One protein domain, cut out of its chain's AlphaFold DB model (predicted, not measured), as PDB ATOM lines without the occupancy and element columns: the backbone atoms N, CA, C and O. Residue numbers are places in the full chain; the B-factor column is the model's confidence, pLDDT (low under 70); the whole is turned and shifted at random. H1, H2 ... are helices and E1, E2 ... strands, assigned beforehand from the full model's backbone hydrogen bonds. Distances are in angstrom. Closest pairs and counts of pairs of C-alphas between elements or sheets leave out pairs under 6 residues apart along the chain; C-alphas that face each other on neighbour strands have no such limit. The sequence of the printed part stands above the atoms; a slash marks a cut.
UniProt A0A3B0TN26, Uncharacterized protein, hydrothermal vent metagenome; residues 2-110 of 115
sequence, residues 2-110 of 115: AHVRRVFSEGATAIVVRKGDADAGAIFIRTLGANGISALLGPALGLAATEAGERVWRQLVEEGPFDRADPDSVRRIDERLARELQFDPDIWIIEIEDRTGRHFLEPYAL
ATOM      1  N   ALA A   2     189.501 239.431 226.549       63.12
ATOM      2  CA  ALA A   2     190.743 239.898 225.912       63.12
ATOM      3  C   ALA A   2     191.720 238.757 225.553       63.12
ATOM      4  O   ALA A   2     192.354 238.792 224.504       63.12
ATOM      5  N   HIS A   3     191.779 237.710 226.381       66.44
ATOM      6  CA  HIS A   3     192.729 236.611 226.216       66.44
ATOM      7  C   HIS A   3     192.452 235.740 224.976       66.44
ATOM      8  O   HIS A   3     193.336 235.557 224.151       66.44
ATOM      9  N   VAL A   4     191.199 235.319 224.761       64.81
ATOM     10  CA  VAL A   4     190.794 234.543 223.569       64.81
ATOM     11  C   VAL A   4     191.129 235.283 222.268       64.81
ATOM     12  O   VAL A   4     191.613 234.679 221.319       64.81
ATOM     13  N   ARG A   5     190.933 236.609 222.225       67.31
ATOM     14  CA  ARG A   5     191.283 237.423 221.049       67.31
ATOM     15  C   ARG A   5     192.792 237.475 220.799       67.31
ATOM     16  O   ARG A   5     193.197 237.423 219.645       67.31
ATOM     17  N   ARG A   6     193.610 237.553 221.856       71.88
ATOM     18  CA  ARG A   6     195.077 237.511 221.747       71.88
ATOM     19  C   ARG A   6     195.549 236.169 221.183       71.88
ATOM     20  O   ARG A   6     196.365 236.175 220.272       71.88
ATOM     21  N   VAL A   7     194.994 235.056 221.666       75.25
ATOM     22  CA  VAL A   7     195.333 233.706 221.177       75.25
ATOM     23  C   VAL A   7     195.124 233.600 219.661       75.25
ATOM     24  O   VAL A   7     196.032 233.181 218.948       75.25
ATOM     25  N   PHE A   8     193.980 234.072 219.156       70.69
ATOM     26  CA  PHE A   8     193.706 234.059 217.714       70.69
ATOM     27  C   PHE A   8     194.660 234.943 216.901       70.69
ATOM     28  O   PHE A   8     195.101 234.531 215.829       70.69
ATOM     29  N   SER A   9     195.014 236.134 217.395       71.88
ATOM     30  CA  SER A   9     195.976 237.017 216.713       71.88
ATOM     31  C   SER A   9     197.385 236.420 216.612       71.88
ATOM     32  O   SER A   9     198.127 236.766 215.699       71.88
ATOM     33  N   GLU A  10     197.740 235.514 217.522       77.25
ATOM     34  CA  GLU A  10     199.037 234.825 217.576       77.25
ATOM     35  C   GLU A  10     199.064 233.511 216.768       77.25
ATOM     36  O   GLU A  10     200.045 232.762 216.816       77.25
ATOM     37  N   GLY A  11     197.991 233.222 216.022       77.12
ATOM     38  CA  GLY A  11     197.874 232.031 215.178       77.12
ATOM     39  C   GLY A  11     197.571 230.739 215.941       77.12
ATOM     40  O   GLY A  11     197.734 229.657 215.379       77.12
ATOM     41  N   ALA A  12     197.137 230.844 217.198       82.94
ATOM     42  CA  ALA A  12     196.681 229.725 218.013       82.94
ATOM     43  C   ALA A  12     195.145 229.675 218.074       82.94
ATOM     44  O   ALA A  12     194.450 230.650 217.772       82.94
ATOM     45  N   THR A  13     194.598 228.528 218.470       86.31
ATOM     46  CA  THR A  13     193.151 228.323 218.611       86.31
ATOM     47  C   THR A  13     192.775 228.302 220.087       86.31
ATOM     48  O   THR A  13     193.444 227.651 220.879       86.31
ATOM     49  N   ALA A  14     191.690 228.984 220.466       87.06
ATOM     50  CA  ALA A  14     191.114 228.901 221.810       87.06
ATOM     51  C   ALA A  14     189.659 228.426 221.751       87.06
ATOM     52  O   ALA A  14     188.840 228.996 221.024       87.06
ATOM     53  N   ILE A  15     189.325 227.422 222.558       89.69
ATOM     54  CA  ILE A  15     187.997 226.812 222.642       89.69
ATOM     55  C   ILE A  15     187.514 226.883 224.088       89.69
ATOM     56  O   ILE A  15     188.212 226.479 225.012       89.69
ATOM     57  N   VAL A  16     186.295 227.378 224.300       90.69
ATOM     58  CA  VAL A  16     185.641 227.299 225.613       90.69
ATOM     59  C   VAL A  16     184.981 225.930 225.730       90.69
ATOM     60  O   VAL A  16     183.947 225.693 225.107       90.69
ATOM     61  N   VAL A  17     185.574 225.043 226.525       92.38
ATOM     62  CA  VAL A  17     185.059 223.687 226.777       92.38
ATOM     63  C   VAL A  17     183.928 223.726 227.796       92.38
ATOM     64  O   VAL A  17     182.923 223.031 227.651       92.38
ATOM     65  N   ARG A  18     184.057 224.588 228.810       93.31
ATOM     66  CA  ARG A  18     183.029 224.805 229.827       93.31
ATOM     67  C   ARG A  18     182.887 226.285 230.149       93.31
ATOM     68  O   ARG A  18     183.880 226.975 230.373       93.31
ATOM     69  N   LYS A  19     181.638 226.747 230.217       93.56
ATOM     70  CA  LYS A  19     181.286 228.064 230.758       93.56
ATOM     71  C   LYS A  19     181.003 227.950 232.249       93.56
ATOM     72  O   LYS A  19     180.228 227.076 232.627       93.56
ATOM     73  N   GLY A  20     181.623 228.807 233.040       91.38
ATOM     74  CA  GLY A  20     181.341 228.983 234.457       91.38
ATOM     75  C   GLY A  20     180.454 230.198 234.714       91.38
ATOM     76  O   GLY A  20     179.826 230.719 233.785       91.38
ATOM     77  N   ASP A  21     180.453 230.678 235.955       93.19
ATOM     78  CA  ASP A  21     179.799 231.936 236.313       93.19
ATOM     79  C   ASP A  21     180.499 233.129 235.640       93.19
ATOM     80  O   ASP A  21     181.728 233.183 235.548       93.19
ATOM     81  N   ALA A  22     179.719 234.076 235.118       85.56
ATOM     82  CA  ALA A  22     180.240 235.167 234.298       85.56
ATOM     83  C   ALA A  22     181.051 236.204 235.092       85.56
ATOM     84  O   ALA A  22     181.934 236.840 234.509       85.56
ATOM     85  N   ASP A  23     180.766 236.350 236.386       78.88
ATOM     86  CA  ASP A  23     181.302 237.412 237.235       78.88
ATOM     87  C   ASP A  23     182.341 236.880 238.236       78.88
ATOM     88  O   ASP A  23     183.326 237.560 238.528       78.88
ATOM     89  N   ALA A  24     182.162 235.649 238.722       82.12
ATOM     90  CA  ALA A  24     182.960 235.061 239.798       82.12
ATOM     91  C   ALA A  24     183.707 233.772 239.416       82.12
ATOM     92  O   ALA A  24     184.598 233.352 240.157       82.12
ATOM     93  N   GLY A  25     183.403 233.155 238.269       86.56
ATOM     94  CA  GLY A  25     183.946 231.845 237.912       86.56
ATOM     95  C   GLY A  25     185.475 231.823 237.791       86.56
ATOM     96  O   GLY A  25     186.079 232.611 237.050       86.56
ATOM     97  N   ALA A  26     186.130 230.885 238.479       89.94
ATOM     98  CA  ALA A  26     187.558 230.643 238.288       89.94
ATOM     99  C   ALA A  26     187.830 230.090 236.879       89.94
ATOM    100  O   ALA A  26     187.041 229.325 236.337       89.94
ATOM    101  N   ILE A  27     188.945 230.483 236.259       90.56
ATOM    102  CA  ILE A  27     189.282 230.083 234.886       90.56
ATOM    103  C   ILE A  27     190.444 229.103 234.927       90.56
ATOM    104  O   ILE A  27     191.492 229.415 235.485       90.56
ATOM    105  N   PHE A  28     190.270 227.965 234.272       92.12
ATOM    106  CA  PHE A  28     191.301 226.965 234.048       92.12
ATOM    107  C   PHE A  28     191.619 226.886 232.560       92.12
ATOM    108  O   PHE A  28     190.725 226.959 231.712       92.12
ATOM    109  N   ILE A  29     192.905 226.766 232.246       91.38
ATOM    110  CA  ILE A  29     193.411 226.771 230.876       91.38
ATOM    111  C   ILE A  29     194.232 225.512 230.659       91.38
ATOM    112  O   ILE A  29     195.263 225.321 231.295       91.38
ATOM    113  N   ARG A  30     193.779 224.668 229.739       91.19
ATOM    114  CA  ARG A  30     194.548 223.529 229.245       91.19
ATOM    115  C   ARG A  30     195.249 223.933 227.957       91.19
ATOM    116  O   ARG A  30     194.590 224.391 227.026       91.19
ATOM    117  N   THR A  31     196.560 223.746 227.881       90.12
ATOM    118  CA  THR A  31     197.306 223.907 226.626       90.12
ATOM    119  C   THR A  31     197.442 222.577 225.908       90.12
ATOM    120  O   THR A  31     197.603 221.538 226.542       90.12
ATOM    121  N   LEU A  32     197.377 222.595 224.581       87.19
ATOM    122  CA  LEU A  32     197.658 221.458 223.718       87.19
ATOM    123  C   LEU A  32     198.680 221.884 222.663       87.19
ATOM    124  O   LEU A  32     198.398 222.700 221.787       87.19
ATOM    125  N   GLY A  33     199.880 221.328 222.782       83.25
ATOM    126  CA  GLY A  33     200.965 221.467 221.827       83.25
ATOM    127  C   GLY A  33     200.837 220.473 220.675       83.25
ATOM    128  O   GLY A  33     200.565 219.295 220.900       83.25
ATOM    129  N   ALA A  34     201.119 220.900 219.441       77.31
ATOM    130  CA  ALA A  34     201.196 219.985 218.288       77.31
ATOM    131  C   ALA A  34     202.334 218.946 218.407       77.31
ATOM    132  O   ALA A  34     202.349 217.944 217.698       77.31
ATOM    133  N   ASN A  35     203.285 219.181 219.313       75.50
ATOM    134  CA  ASN A  35     204.324 218.238 219.725       75.50
ATOM    135  C   ASN A  35     203.832 217.186 220.737       75.50
ATOM    136  O   ASN A  35     204.648 216.418 221.241       75.50
ATOM    137  N   GLY A  36     202.533 217.164 221.050       78.12
ATOM    138  CA  GLY A  36     201.967 216.279 222.056       78.12
ATOM    139  C   GLY A  36     202.428 216.648 223.460       78.12
ATOM    140  O   GLY A  36     202.749 215.761 224.235       78.12
ATOM    141  N   ILE A  37     202.529 217.941 223.785       84.06
ATOM    142  CA  ILE A  37     202.767 218.415 225.156       84.06
ATOM    143  C   ILE A  37     201.514 219.132 225.650       84.06
ATOM    144  O   ILE A  37     200.938 219.943 224.929       84.06
ATOM    145  N   SER A  38     201.083 218.843 226.875       88.12
ATOM    146  CA  SER A  38     199.944 219.518 227.502       88.12
ATOM    147  C   SER A  38     200.260 219.899 228.939       88.12
ATOM    148  O   SER A  38     200.974 219.179 229.636       88.12
ATOM    149  N   ALA A  39     199.700 221.023 229.376       89.31
ATOM    150  CA  ALA A  39     199.696 221.456 230.763       89.31
ATOM    151  C   ALA A  39     198.307 221.950 231.164       89.31
ATOM    152  O   ALA A  39     197.465 222.277 230.320       89.31
ATOM    153  N   LEU A  40     198.090 222.039 232.476       90.81
ATOM    154  CA  LEU A  40     196.910 222.665 233.055       90.81
ATOM    155  C   LEU A  40     197.327 223.843 233.922       90.81
ATOM    156  O   LEU A  40     198.122 223.695 234.850       90.81
ATOM    157  N   LEU A  41     196.733 224.994 233.645       91.31
ATOM    158  CA  LEU A  41     196.943 226.241 234.356       91.31
ATOM    159  C   LEU A  41     195.653 226.647 235.065       91.31
ATOM    160  O   LEU A  41     194.553 226.426 234.558       91.31
ATOM    161  N   GLY A  42     195.781 227.286 236.219       90.81
ATOM    162  CA  GLY A  42     194.649 227.839 236.958       90.81
ATOM    163  C   GLY A  42     195.067 229.001 237.854       90.81
ATOM    164  O   GLY A  42     196.249 229.359 237.891       90.81
ATOM    165  N   PRO A  43     194.117 229.626 238.563       87.19
ATOM    166  CA  PRO A  43     194.428 230.724 239.462       87.19
ATOM    167  C   PRO A  43     195.278 230.245 240.643       87.19
ATOM    168  O   PRO A  43     195.105 229.141 241.167       87.19
ATOM    169  N   ALA A  44     196.187 231.099 241.102       79.12
ATOM    170  CA  ALA A  44     196.780 230.942 242.420       79.12
ATOM    171  C   ALA A  44     195.689 231.073 243.498       79.12
ATOM    172  O   ALA A  44     194.852 231.972 243.431       79.12
ATOM    173  N   LEU A  45     195.701 230.176 244.487       71.94
ATOM    174  CA  LEU A  45     194.776 230.191 245.623       71.94
ATOM    175  C   LEU A  45     195.557 230.403 246.927       71.94
ATOM    176  O   LEU A  45     196.721 230.005 247.030       71.94
ATOM    177  N   GLY A  46     194.896 230.974 247.935       66.94
ATOM    178  CA  GLY A  46     195.448 231.129 249.285       66.94
ATOM    179  C   GLY A  46     196.657 232.066 249.339       66.94
ATOM    180  O   GLY A  46     196.667 233.098 248.681       66.94
ATOM    181  N   LEU A  47     197.689 231.694 250.106       59.56
ATOM    182  CA  LEU A  47     198.908 232.500 250.315       59.56
ATOM    183  C   LEU A  47     199.727 232.751 249.038       59.56
ATOM    184  O   LEU A  47     200.600 233.608 249.031       59.56
ATOM    185  N   ALA A  48     199.457 232.002 247.964       60.47
ATOM    186  CA  ALA A  48     200.078 232.209 246.659       60.47
ATOM    187  C   ALA A  48     199.352 233.269 245.808       60.47
ATOM    188  O   ALA A  48     199.837 233.625 244.734       60.47
ATOM    189  N   ALA A  49     198.178 233.741 246.239       61.66
ATOM    190  CA  ALA A  49     197.512 234.877 245.618       61.66
ATOM    191  C   ALA A  49     198.225 236.176 246.022       61.66
ATOM    192  O   ALA A  49     198.676 236.321 247.155       61.66
ATOM    193  N   THR A  50     198.337 237.126 245.095       62.75
ATOM    194  CA  THR A  50     198.967 238.418 245.398       62.75
ATOM    195  C   THR A  50     198.077 239.237 246.326       62.75
ATOM    196  O   THR A  50     196.855 239.264 246.163       62.75
ATOM    197  N   GLU A  51     198.684 239.973 247.261       59.47
ATOM    198  CA  GLU A  51     197.953 240.922 248.120       59.47
ATOM    199  C   GLU A  51     197.269 242.040 247.313       59.47
ATOM    200  O   GLU A  51     196.310 242.651 247.777       59.47
ATOM    201  N   ALA A  52     197.726 242.284 246.080       62.22
ATOM    202  CA  ALA A  52     197.214 243.318 245.184       62.22
ATOM    203  C   ALA A  52     195.925 242.926 244.431       62.22
ATOM    204  O   ALA A  52     195.405 243.727 243.656       62.22
ATOM    205  N   GLY A  53     195.407 241.704 244.618       58.88
ATOM    206  CA  GLY A  53     194.240 241.216 243.873       58.88
ATOM    207  C   GLY A  53     194.524 240.945 242.390       58.88
ATOM    208  O   GLY A  53     193.598 240.726 241.606       58.88
ATOM    209  N   GLU A  54     195.798 240.937 241.989       65.56
ATOM    210  CA  GLU A  54     196.203 240.559 240.641       65.56
ATOM    211  C   GLU A  54     196.086 239.044 240.472       65.56
ATOM    212  O   GLU A  54     196.581 238.250 241.282       65.56
ATOM    213  N   ARG A  55     195.425 238.634 239.385       70.12
ATOM    214  CA  ARG A  55     195.247 237.224 239.047       70.12
ATOM    215  C   ARG A  55     196.575 236.648 238.562       70.12
ATOM    216  O   ARG A  55     196.948 236.835 237.407       70.12
ATOM    217  N   VAL A  56     197.244 235.910 239.442       78.00
ATOM    218  CA  VAL A  56     198.421 235.108 239.100       78.00
ATOM    219  C   VAL A  56     197.982 233.730 238.633       78.00
ATOM    220  O   VAL A  56     197.141 233.079 239.258       78.00
ATOM    221  N   TRP A  57     198.569 233.290 237.528       83.25
ATOM    222  CA  TRP A  57     198.376 231.955 236.981       83.25
ATOM    223  C   TRP A  57     199.466 231.023 237.482       83.25
ATOM    224  O   TRP A  57     200.636 231.405 237.493       83.25
ATOM    225  N   ARG A  58     199.077 229.806 237.862       85.50
ATOM    226  CA  ARG A  58     199.991 228.728 238.233       85.50
ATOM    227  C   ARG A  58     199.758 227.504 237.380       85.50
ATOM    228  O   ARG A  58     198.632 227.216 236.971       85.50
ATOM    229  N   GLN A  59     200.830 226.753 237.208       87.31
ATOM    230  CA  GLN A  59     200.794 225.418 236.655       87.31
ATOM    231  C   GLN A  59     200.294 224.432 237.715       87.31
ATOM    232  O   GLN A  59     200.846 224.342 238.805       87.31
ATOM    233  N   LEU A  60     199.194 223.749 237.410       87.50
ATOM    234  CA  LEU A  60     198.541 222.771 238.286       87.50
ATOM    235  C   LEU A  60     198.870 221.332 237.895       87.50
ATOM    236  O   LEU A  60     198.757 220.430 238.721       87.50
ATOM    237  N   VAL A  61     199.221 221.129 236.627       86.19
ATOM    238  CA  VAL A  61     199.772 219.887 236.091       86.19
ATOM    239  C   VAL A  61     200.964 220.280 235.230       86.19
ATOM    240  O   VAL A  61     200.834 221.152 234.363       86.19
ATOM    241  N   GLU A  62     202.114 219.670 235.508       80.50
ATOM    242  CA  GLU A  62     203.352 219.895 234.762       80.50
ATOM    243  C   GLU A  62     203.181 219.601 233.268       80.50
ATOM    244  O   GLU A  62     202.339 218.796 232.867       80.50
ATOM    245  N   GLU A  63     203.989 220.272 232.447       80.88
ATOM    246  CA  GLU A  63     204.053 220.016 231.015       80.88
ATOM    247  C   GLU A  63     204.537 218.587 230.811       80.88
ATOM    248  O   GLU A  63     205.634 218.213 231.227       80.88
ATOM    249  N   GLY A  64     203.700 217.778 230.175       79.75
ATOM    250  CA  GLY A  64     204.003 216.377 229.947       79.75
ATOM    251  C   GLY A  64     203.512 215.896 228.593       79.75
ATOM    252  O   GLY A  64     202.719 216.588 227.943       79.75
ATOM    253  N   PRO A  65     203.970 214.703 228.172       79.56
ATOM    254  CA  PRO A  65     203.447 214.043 226.993       79.56
ATOM    255  C   PRO A  65     201.927 213.949 227.074       79.56
ATOM    256  O   PRO A  65     201.358 213.570 228.098       79.56
ATOM    257  N   PHE A  66     201.290 214.307 225.977       82.75
ATOM    258  CA  PHE A  66     199.866 214.279 225.799       82.75
ATOM    259  C   PHE A  66     199.552 213.723 224.423       82.75
ATOM    260  O   PHE A  66     199.779 214.369 223.400       82.75
ATOM    261  N   ASP A  67     198.979 212.529 224.422       79.69
ATOM    262  CA  ASP A  67     198.313 211.971 223.264       79.69
ATOM    263  C   ASP A  67     196.821 211.849 223.583       79.69
ATOM    264  O   ASP A  67     196.423 211.222 224.563       79.69
ATOM    265  N   ARG A  68     195.977 212.463 222.748       75.69
ATOM    266  CA  ARG A  68     194.516 212.383 222.887       75.69
ATOM    267  C   ARG A  68     194.013 210.943 222.689       75.69
ATOM    268  O   ARG A  68     192.923 210.623 223.159       75.69
ATOM    269  N   ALA A  69     194.776 210.101 221.991       81.25
ATOM    270  CA  ALA A  69     194.491 208.681 221.818       81.25
ATOM    271  C   ALA A  69     194.980 207.814 222.994       81.25
ATOM    272  O   ALA A  69     194.549 206.666 223.092       81.25
ATOM    273  N   ASP A  70     195.832 208.342 223.880       81.50
ATOM    274  CA  ASP A  70     196.310 207.650 225.078       81.50
ATOM    275  C   ASP A  70     195.422 207.983 226.296       81.50
ATOM    276  O   ASP A  70     195.430 209.119 226.791       81.50
ATOM    277  N   PRO A  71     194.663 207.007 226.831       79.69
ATOM    278  CA  PRO A  71     193.790 207.228 227.978       79.69
ATOM    279  C   PRO A  71     194.522 207.723 229.228       79.69
ATOM    280  O   PRO A  71     193.955 208.514 229.981       79.69
ATOM    281  N   ASP A  72     195.765 207.293 229.463       80.69
ATOM    282  CA  ASP A  72     196.514 207.682 230.662       80.69
ATOM    283  C   ASP A  72     196.969 209.145 230.603       80.69
ATOM    284  O   ASP A  72     196.915 209.856 231.614       80.69
ATOM    285  N   SER A  73     197.351 209.614 229.412       76.12
ATOM    286  CA  SER A  73     197.669 211.019 229.139       76.12
ATOM    287  C   SER A  73     196.465 211.940 229.361       76.12
ATOM    288  O   SER A  73     196.587 213.001 229.976       76.12
ATOM    289  N   VAL A  74     195.276 211.526 228.913       77.31
ATOM    290  CA  VAL A  74     194.024 212.275 229.114       77.31
ATOM    291  C   VAL A  74     193.614 212.301 230.584       77.31
ATOM    292  O   VAL A  74     193.254 213.355 231.116       77.31
ATOM    293  N   ARG A  75     193.746 211.164 231.273       84.00
ATOM    294  CA  ARG A  75     193.243 210.982 232.635       84.00
ATOM    295  C   ARG A  75     193.851 211.957 233.647       84.00
ATOM    296  O   ARG A  75     193.125 212.438 234.506       84.00
ATOM    297  N   ARG A  76     195.142 212.301 233.558       84.06
ATOM    298  CA  ARG A  76     195.798 213.169 234.566       84.06
ATOM    299  C   ARG A  76     195.198 214.576 234.639       84.06
ATOM    300  O   ARG A  76     194.910 215.070 235.729       84.06
ATOM    301  N   ILE A  77     195.022 215.224 233.487       87.31
ATOM    302  CA  ILE A  77     194.459 216.581 233.410       87.31
ATOM    303  C   ILE A  77     192.966 216.545 233.736       87.31
ATOM    304  O   ILE A  77     192.490 217.362 234.526       87.31
ATOM    305  N   ASP A  78     192.246 215.567 233.186       89.31
ATOM    306  CA  ASP A  78     190.808 215.429 233.391       89.31
ATOM    307  C   ASP A  78     190.472 215.136 234.863       89.31
ATOM    308  O   ASP A  78     189.539 215.720 235.408       89.31
ATOM    309  N   GLU A  79     191.267 214.318 235.563       91.38
ATOM    310  CA  GLU A  79     191.108 214.078 237.003       91.38
ATOM    311  C   GLU A  79     191.353 215.334 237.836       91.38
ATOM    312  O   GLU A  79     190.636 215.593 238.807       91.38
ATOM    313  N   ARG A  80     192.361 216.133 237.471       90.75
ATOM    314  CA  ARG A  80     192.646 217.391 238.162       90.75
ATOM    315  C   ARG A  80     191.505 218.392 237.975       90.75
ATOM    316  O   ARG A  80     191.124 219.025 238.960       90.75
ATOM    317  N   LEU A  81     190.957 218.499 236.763       91.88
ATOM    318  CA  LEU A  81     189.786 219.324 236.448       91.88
ATOM    319  C   LEU A  81     188.517 218.813 237.136       91.88
ATOM    320  O   LEU A  81     187.741 219.612 237.651       91.88
ATOM    321  N   ALA A  82     188.316 217.496 237.206       93.00
ATOM    322  CA  ALA A  82     187.178 216.901 237.899       93.00
ATOM    323  C   ALA A  82     187.178 217.242 239.396       93.00
ATOM    324  O   ALA A  82     186.122 217.520 239.958       93.00
ATOM    325  N   ARG A  83     188.355 217.275 240.037       92.50
ATOM    326  CA  ARG A  83     188.488 217.719 241.435       92.50
ATOM    327  C   ARG A  83     188.111 219.189 241.613       92.50
ATOM    328  O   ARG A  83     187.425 219.510 242.574       92.50
ATOM    329  N   GLU A  84     188.519 220.059 240.689       92.62
ATOM    330  CA  GLU A  84     188.122 221.476 240.725       92.62
ATOM    331  C   GLU A  84     186.620 221.637 240.524       92.62
ATOM    332  O   GLU A  84     185.990 222.349 241.285       92.62
ATOM    333  N   LEU A  85     186.021 220.901 239.584       92.50
ATOM    334  CA  LEU A  85     184.572 220.924 239.358       92.50
ATOM    335  C   LEU A  85     183.761 220.459 240.571       92.50
ATOM    336  O   LEU A  85     182.636 220.914 240.769       92.50
ATOM    337  N   GLN A  86     184.297 219.524 241.356       93.75
ATOM    338  CA  GLN A  86     183.669 219.097 242.608       93.75
ATOM    339  C   GLN A  86     183.762 220.171 243.693       93.75
ATOM    340  O   GLN A  86     182.867 220.260 244.531       93.75
ATOM    341  N   PHE A  87     184.843 220.950 243.697       89.62
ATOM    342  CA  PHE A  87     185.064 222.022 244.659       89.62
ATOM    343  C   PHE A  87     184.257 223.278 244.312       89.62
ATOM    344  O   PHE A  87     183.597 223.847 245.179       89.62
ATOM    345  N   ASP A  88     184.284 223.674 243.043       90.25
ATOM    346  CA  ASP A  88     183.580 224.819 242.488       90.25
ATOM    347  C   ASP A  88     182.937 224.415 241.144       90.25
ATOM    348  O   ASP A  88     183.631 224.207 240.141       90.25
ATOM    349  N   PRO A  89     181.603 224.269 241.080       92.06
ATOM    350  CA  PRO A  89     180.932 223.929 239.835       92.06
ATOM    351  C   PRO A  89     180.946 225.086 238.828       92.06
ATOM    352  O   PRO A  89     180.714 224.830 237.643       92.06
ATOM    353  N   ASP A  90     181.241 226.318 239.246       93.62
ATOM    354  CA  ASP A  90     181.103 227.537 238.447       93.62
ATOM    355  C   ASP A  90     182.393 227.942 237.718       93.62
ATOM    356  O   ASP A  90     182.547 229.078 237.262       93.62
ATOM    357  N   ILE A  91     183.314 226.997 237.523       93.56
ATOM    358  CA  ILE A  91     184.568 227.239 236.810       93.56
ATOM    359  C   ILE A  91     184.400 227.280 235.281       93.56
ATOM    360  O   ILE A  91     183.587 226.578 234.669       93.56
ATOM    361  N   TRP A  92     185.254 228.071 234.639       94.00
ATOM    362  CA  TRP A  92     185.486 228.076 233.199       94.00
ATOM    363  C   TRP A  92     186.637 227.147 232.839       94.00
ATOM    364  O   TRP A  92     187.672 227.147 233.503       94.00
ATOM    365  N   ILE A  93     186.492 226.426 231.729       93.38
ATOM    366  CA  ILE A  93     187.563 225.605 231.156       93.38
ATOM    367  C   ILE A  93     187.776 226.050 229.717       93.38
ATOM    368  O   ILE A  93     186.844 226.030 228.903       93.38
ATOM    369  N   ILE A  94     189.003 226.458 229.414       91.62
ATOM    370  CA  ILE A  94     189.430 226.896 228.088       91.62
ATOM    371  C   ILE A  94     190.555 225.978 227.622       91.62
ATOM    372  O   ILE A  94     191.524 225.761 228.343       91.62
ATOM    373  N   GLU A  95     190.437 225.460 226.407       90.81
ATOM    374  CA  GLU A  95     191.516 224.761 225.717       90.81
ATOM    375  C   GLU A  95     192.197 225.718 224.743       90.81
ATOM    376  O   GLU A  95     191.526 226.399 223.964       90.81
ATOM    377  N   ILE A  96     193.524 225.785 224.803       89.44
ATOM    378  CA  ILE A  96     194.357 226.522 223.854       89.44
ATOM    379  C   ILE A  96     195.190 225.515 223.078       89.44
ATOM    380  O   ILE A  96     195.996 224.799 223.663       89.44
ATOM    381  N   GLU A  97     195.020 225.493 221.763       87.50
ATOM    382  CA  GLU A  97     195.831 224.698 220.853       87.50
ATOM    383  C   GLU A  97     196.824 225.611 220.128       87.50
ATOM    384  O   GLU A  97     196.440 226.512 219.375       87.50
ATOM    385  N   ASP A  98     198.112 225.392 220.378       86.75
ATOM    386  CA  ASP A  98     199.219 226.134 219.777       86.75
ATOM    387  C   ASP A  98     200.291 225.153 219.315       86.75
ATOM    388  O   ASP A  98     200.601 224.173 219.987       86.75
ATOM    389  N   ARG A  99     200.940 225.437 218.186       78.50
ATOM    390  CA  ARG A  99     201.961 224.538 217.629       78.50
ATOM    391  C   ARG A  99     203.119 224.264 218.599       78.50
ATOM    392  O   ARG A  99     203.736 223.208 218.522       78.50
ATOM    393  N   THR A 100     203.415 225.213 219.483       75.69
ATOM    394  CA  THR A 100     204.523 225.164 220.445       75.69
ATOM    395  C   THR A 100     204.063 225.054 221.902       75.69
ATOM    396  O   THR A 100     204.896 225.144 222.794       75.69
ATOM    397  N   GLY A 101     202.762 224.856 222.152       72.62
ATOM    398  CA  GLY A 101     202.206 224.702 223.503       72.62
ATOM    399  C   GLY A 101     202.046 226.003 224.301       72.62
ATOM    400  O   GLY A 101     201.819 225.957 225.507       72.62
ATOM    401  N   ARG A 102     202.138 227.177 223.658       78.25
ATOM    402  CA  ARG A 102     202.029 228.478 224.344       78.25
ATOM    403  C   ARG A 102     200.628 228.706 224.926       78.25
ATOM    404  O   ARG A 102     199.622 228.443 224.274       78.25
ATOM    405  N   HIS A 103     200.574 229.289 226.127       72.00
ATOM    406  CA  HIS A 103     199.327 229.677 226.807       72.00
ATOM    407  C   HIS A 103     198.996 231.175 226.702       72.00
ATOM    408  O   HIS A 103     197.862 231.557 226.954       72.00
ATOM    409  N   PHE A 104     199.955 232.038 226.336       75.81
ATOM    410  CA  PHE A 104     199.756 233.487 226.113       75.81
ATOM    411  C   PHE A 104     199.237 234.289 227.330       75.81
ATOM    412  O   PHE A 104     198.594 235.334 227.163       75.81
ATOM    413  N   LEU A 105     199.467 233.786 228.548       71.25
ATOM    414  CA  LEU A 105     199.029 234.424 229.798       71.25
ATOM    415  C   LEU A 105     200.113 235.338 230.358       71.25
ATOM    416  O   LEU A 105     201.279 234.963 230.391       71.25
ATOM    417  N   GLU A 106     199.694 236.497 230.854       65.06
ATOM    418  CA  GLU A 106     200.523 237.467 231.570       65.06
ATOM    419  C   GLU A 106     199.678 238.082 232.709       65.06
ATOM    420  O   GLU A 106     198.518 238.427 232.450       65.06
ATOM    421  N   PRO A 107     200.206 238.236 233.942       63.28
ATOM    422  CA  PRO A 107     201.461 237.671 234.440       63.28
ATOM    423  C   PRO A 107     201.338 236.157 234.708       63.28
ATOM    424  O   PRO A 107     200.351 235.684 235.274       63.28
ATOM    425  N   TYR A 108     202.348 235.389 234.294       54.06
ATOM    426  CA  TYR A 108     202.430 233.939 234.491       54.06
ATOM    427  C   TYR A 108     203.573 233.610 235.450       54.06
ATOM    428  O   TYR A 108     204.710 234.013 235.204       54.06
ATOM    429  N   ALA A 109     203.275 232.889 236.532       58.22
ATOM    430  CA  ALA A 109     204.285 232.370 237.439       58.22
ATOM    431  C   ALA A 109     204.425 230.865 237.192       58.22
ATOM    432  O   ALA A 109     203.476 230.102 237.387       58.22
ATOM    433  N   LEU A 110     205.621 230.431 236.785       54.06
ATOM    434  CA  LEU A 110     205.990 229.029 236.948       54.06
ATOM    435  C   LEU A 110     205.900 228.740 238.445       54.06
ATOM    436  O   LEU A 110     206.471 229.481 239.248       54.06
TER     437      LEU A 110
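Overview. This is residues 2 to 110 of the 115 residues of an uncharacterized protein of hydrothermal vent metagenome (UniProt A0A3B0TN26). A single twisted sheet of five strands has a helix over each face: the long helix H2 over E3 and, only just, E2 on one face, and the short helix H1 over the edge strand E1 on the other. Two unnamed stretches add to this, residues 44 to 56, which loop away from the sheet between E3 and E4, and residues 99 to 110, which trail over the face that H1 is on. The 109 printed residues hold two named helices and five named strands, in the order H1 E1 E2 E3 E4 H2 E5. The sheet is mixed, in the order E1 E5 E2 E3 E4, and the class is mixed, helices and strands. The whole is compact, with a radius of gyration of the C-alphas of 13.6 A and spans of 39 by 32 by 25 A.

Arrangement. H1, residues 2 to 9, runs along E1, residues 13 to 18, at a height over the sheet of 8.8 A; their closest C-alphas are those of Val 4 and Ala 14, 5.9 A apart. E2, residues 27 to 33, E3, residues 37 to 43, and E4, residues 57 to 65, form a meander, each strand the antiparallel neighbour of the one before. In the hairpin of E2 and E3, N 29 and O 41 are 2.9 A apart, within hydrogen-bond range; in the hairpin of E3 and E4, N 60 and O 40 are at 2.8 A. E4 bends by 60 degrees at residue 60. H2, residues 71 to 87, is on the opposite face from H1, giving three layers, helices on both faces of the sheet. Its height over the sheet is 9.7 A, and it runs along the strands, at 6 degrees to E3 on the local plane. The closest C-alphas of H2 and E3 are those of Ile 77 and Leu 40, 6.6 A apart. E5, residues 92 to 98, is parallel to E2, with N 30 and O 94 at 2.9 A, and antiparallel to E1, with N 15 and O 95 at 2.8 A. E4, H2 and E5 form a split strand-helix-strand unit, two strands running the same way with E2 and E3 between them, and its crossover is right-handed. In H1 every O i to N i+4 pair is within hydrogen-bond range, in H2 11 of 13.

Along the chain. H1 begins at C-alpha 2, (190.743, 239.898, 225.912), and is 11.0 A long. E1 measures 15.5 A, E2 19.5 A, E3 20.6 A and E4 21.1 A. H2, 23.9 A, begins at C-alpha 71, (193.790, 207.228, 227.978), and has a kink of 30 degrees near residue 78. E5, 19.3 A, ends at C-alpha 98, (199.219, 226.134, 219.777).

Size, cuts and confidence. The two C-alphas farthest apart are those of Ala 52 and Ala 69, 41.9 A. The printed part has no cut, and the link from E3 to E4, 13 residues, is long. The mean pLDDT of the printed part is 81.0; residues 2 to 5, 46 to 54 and 106 to 110 are under 70.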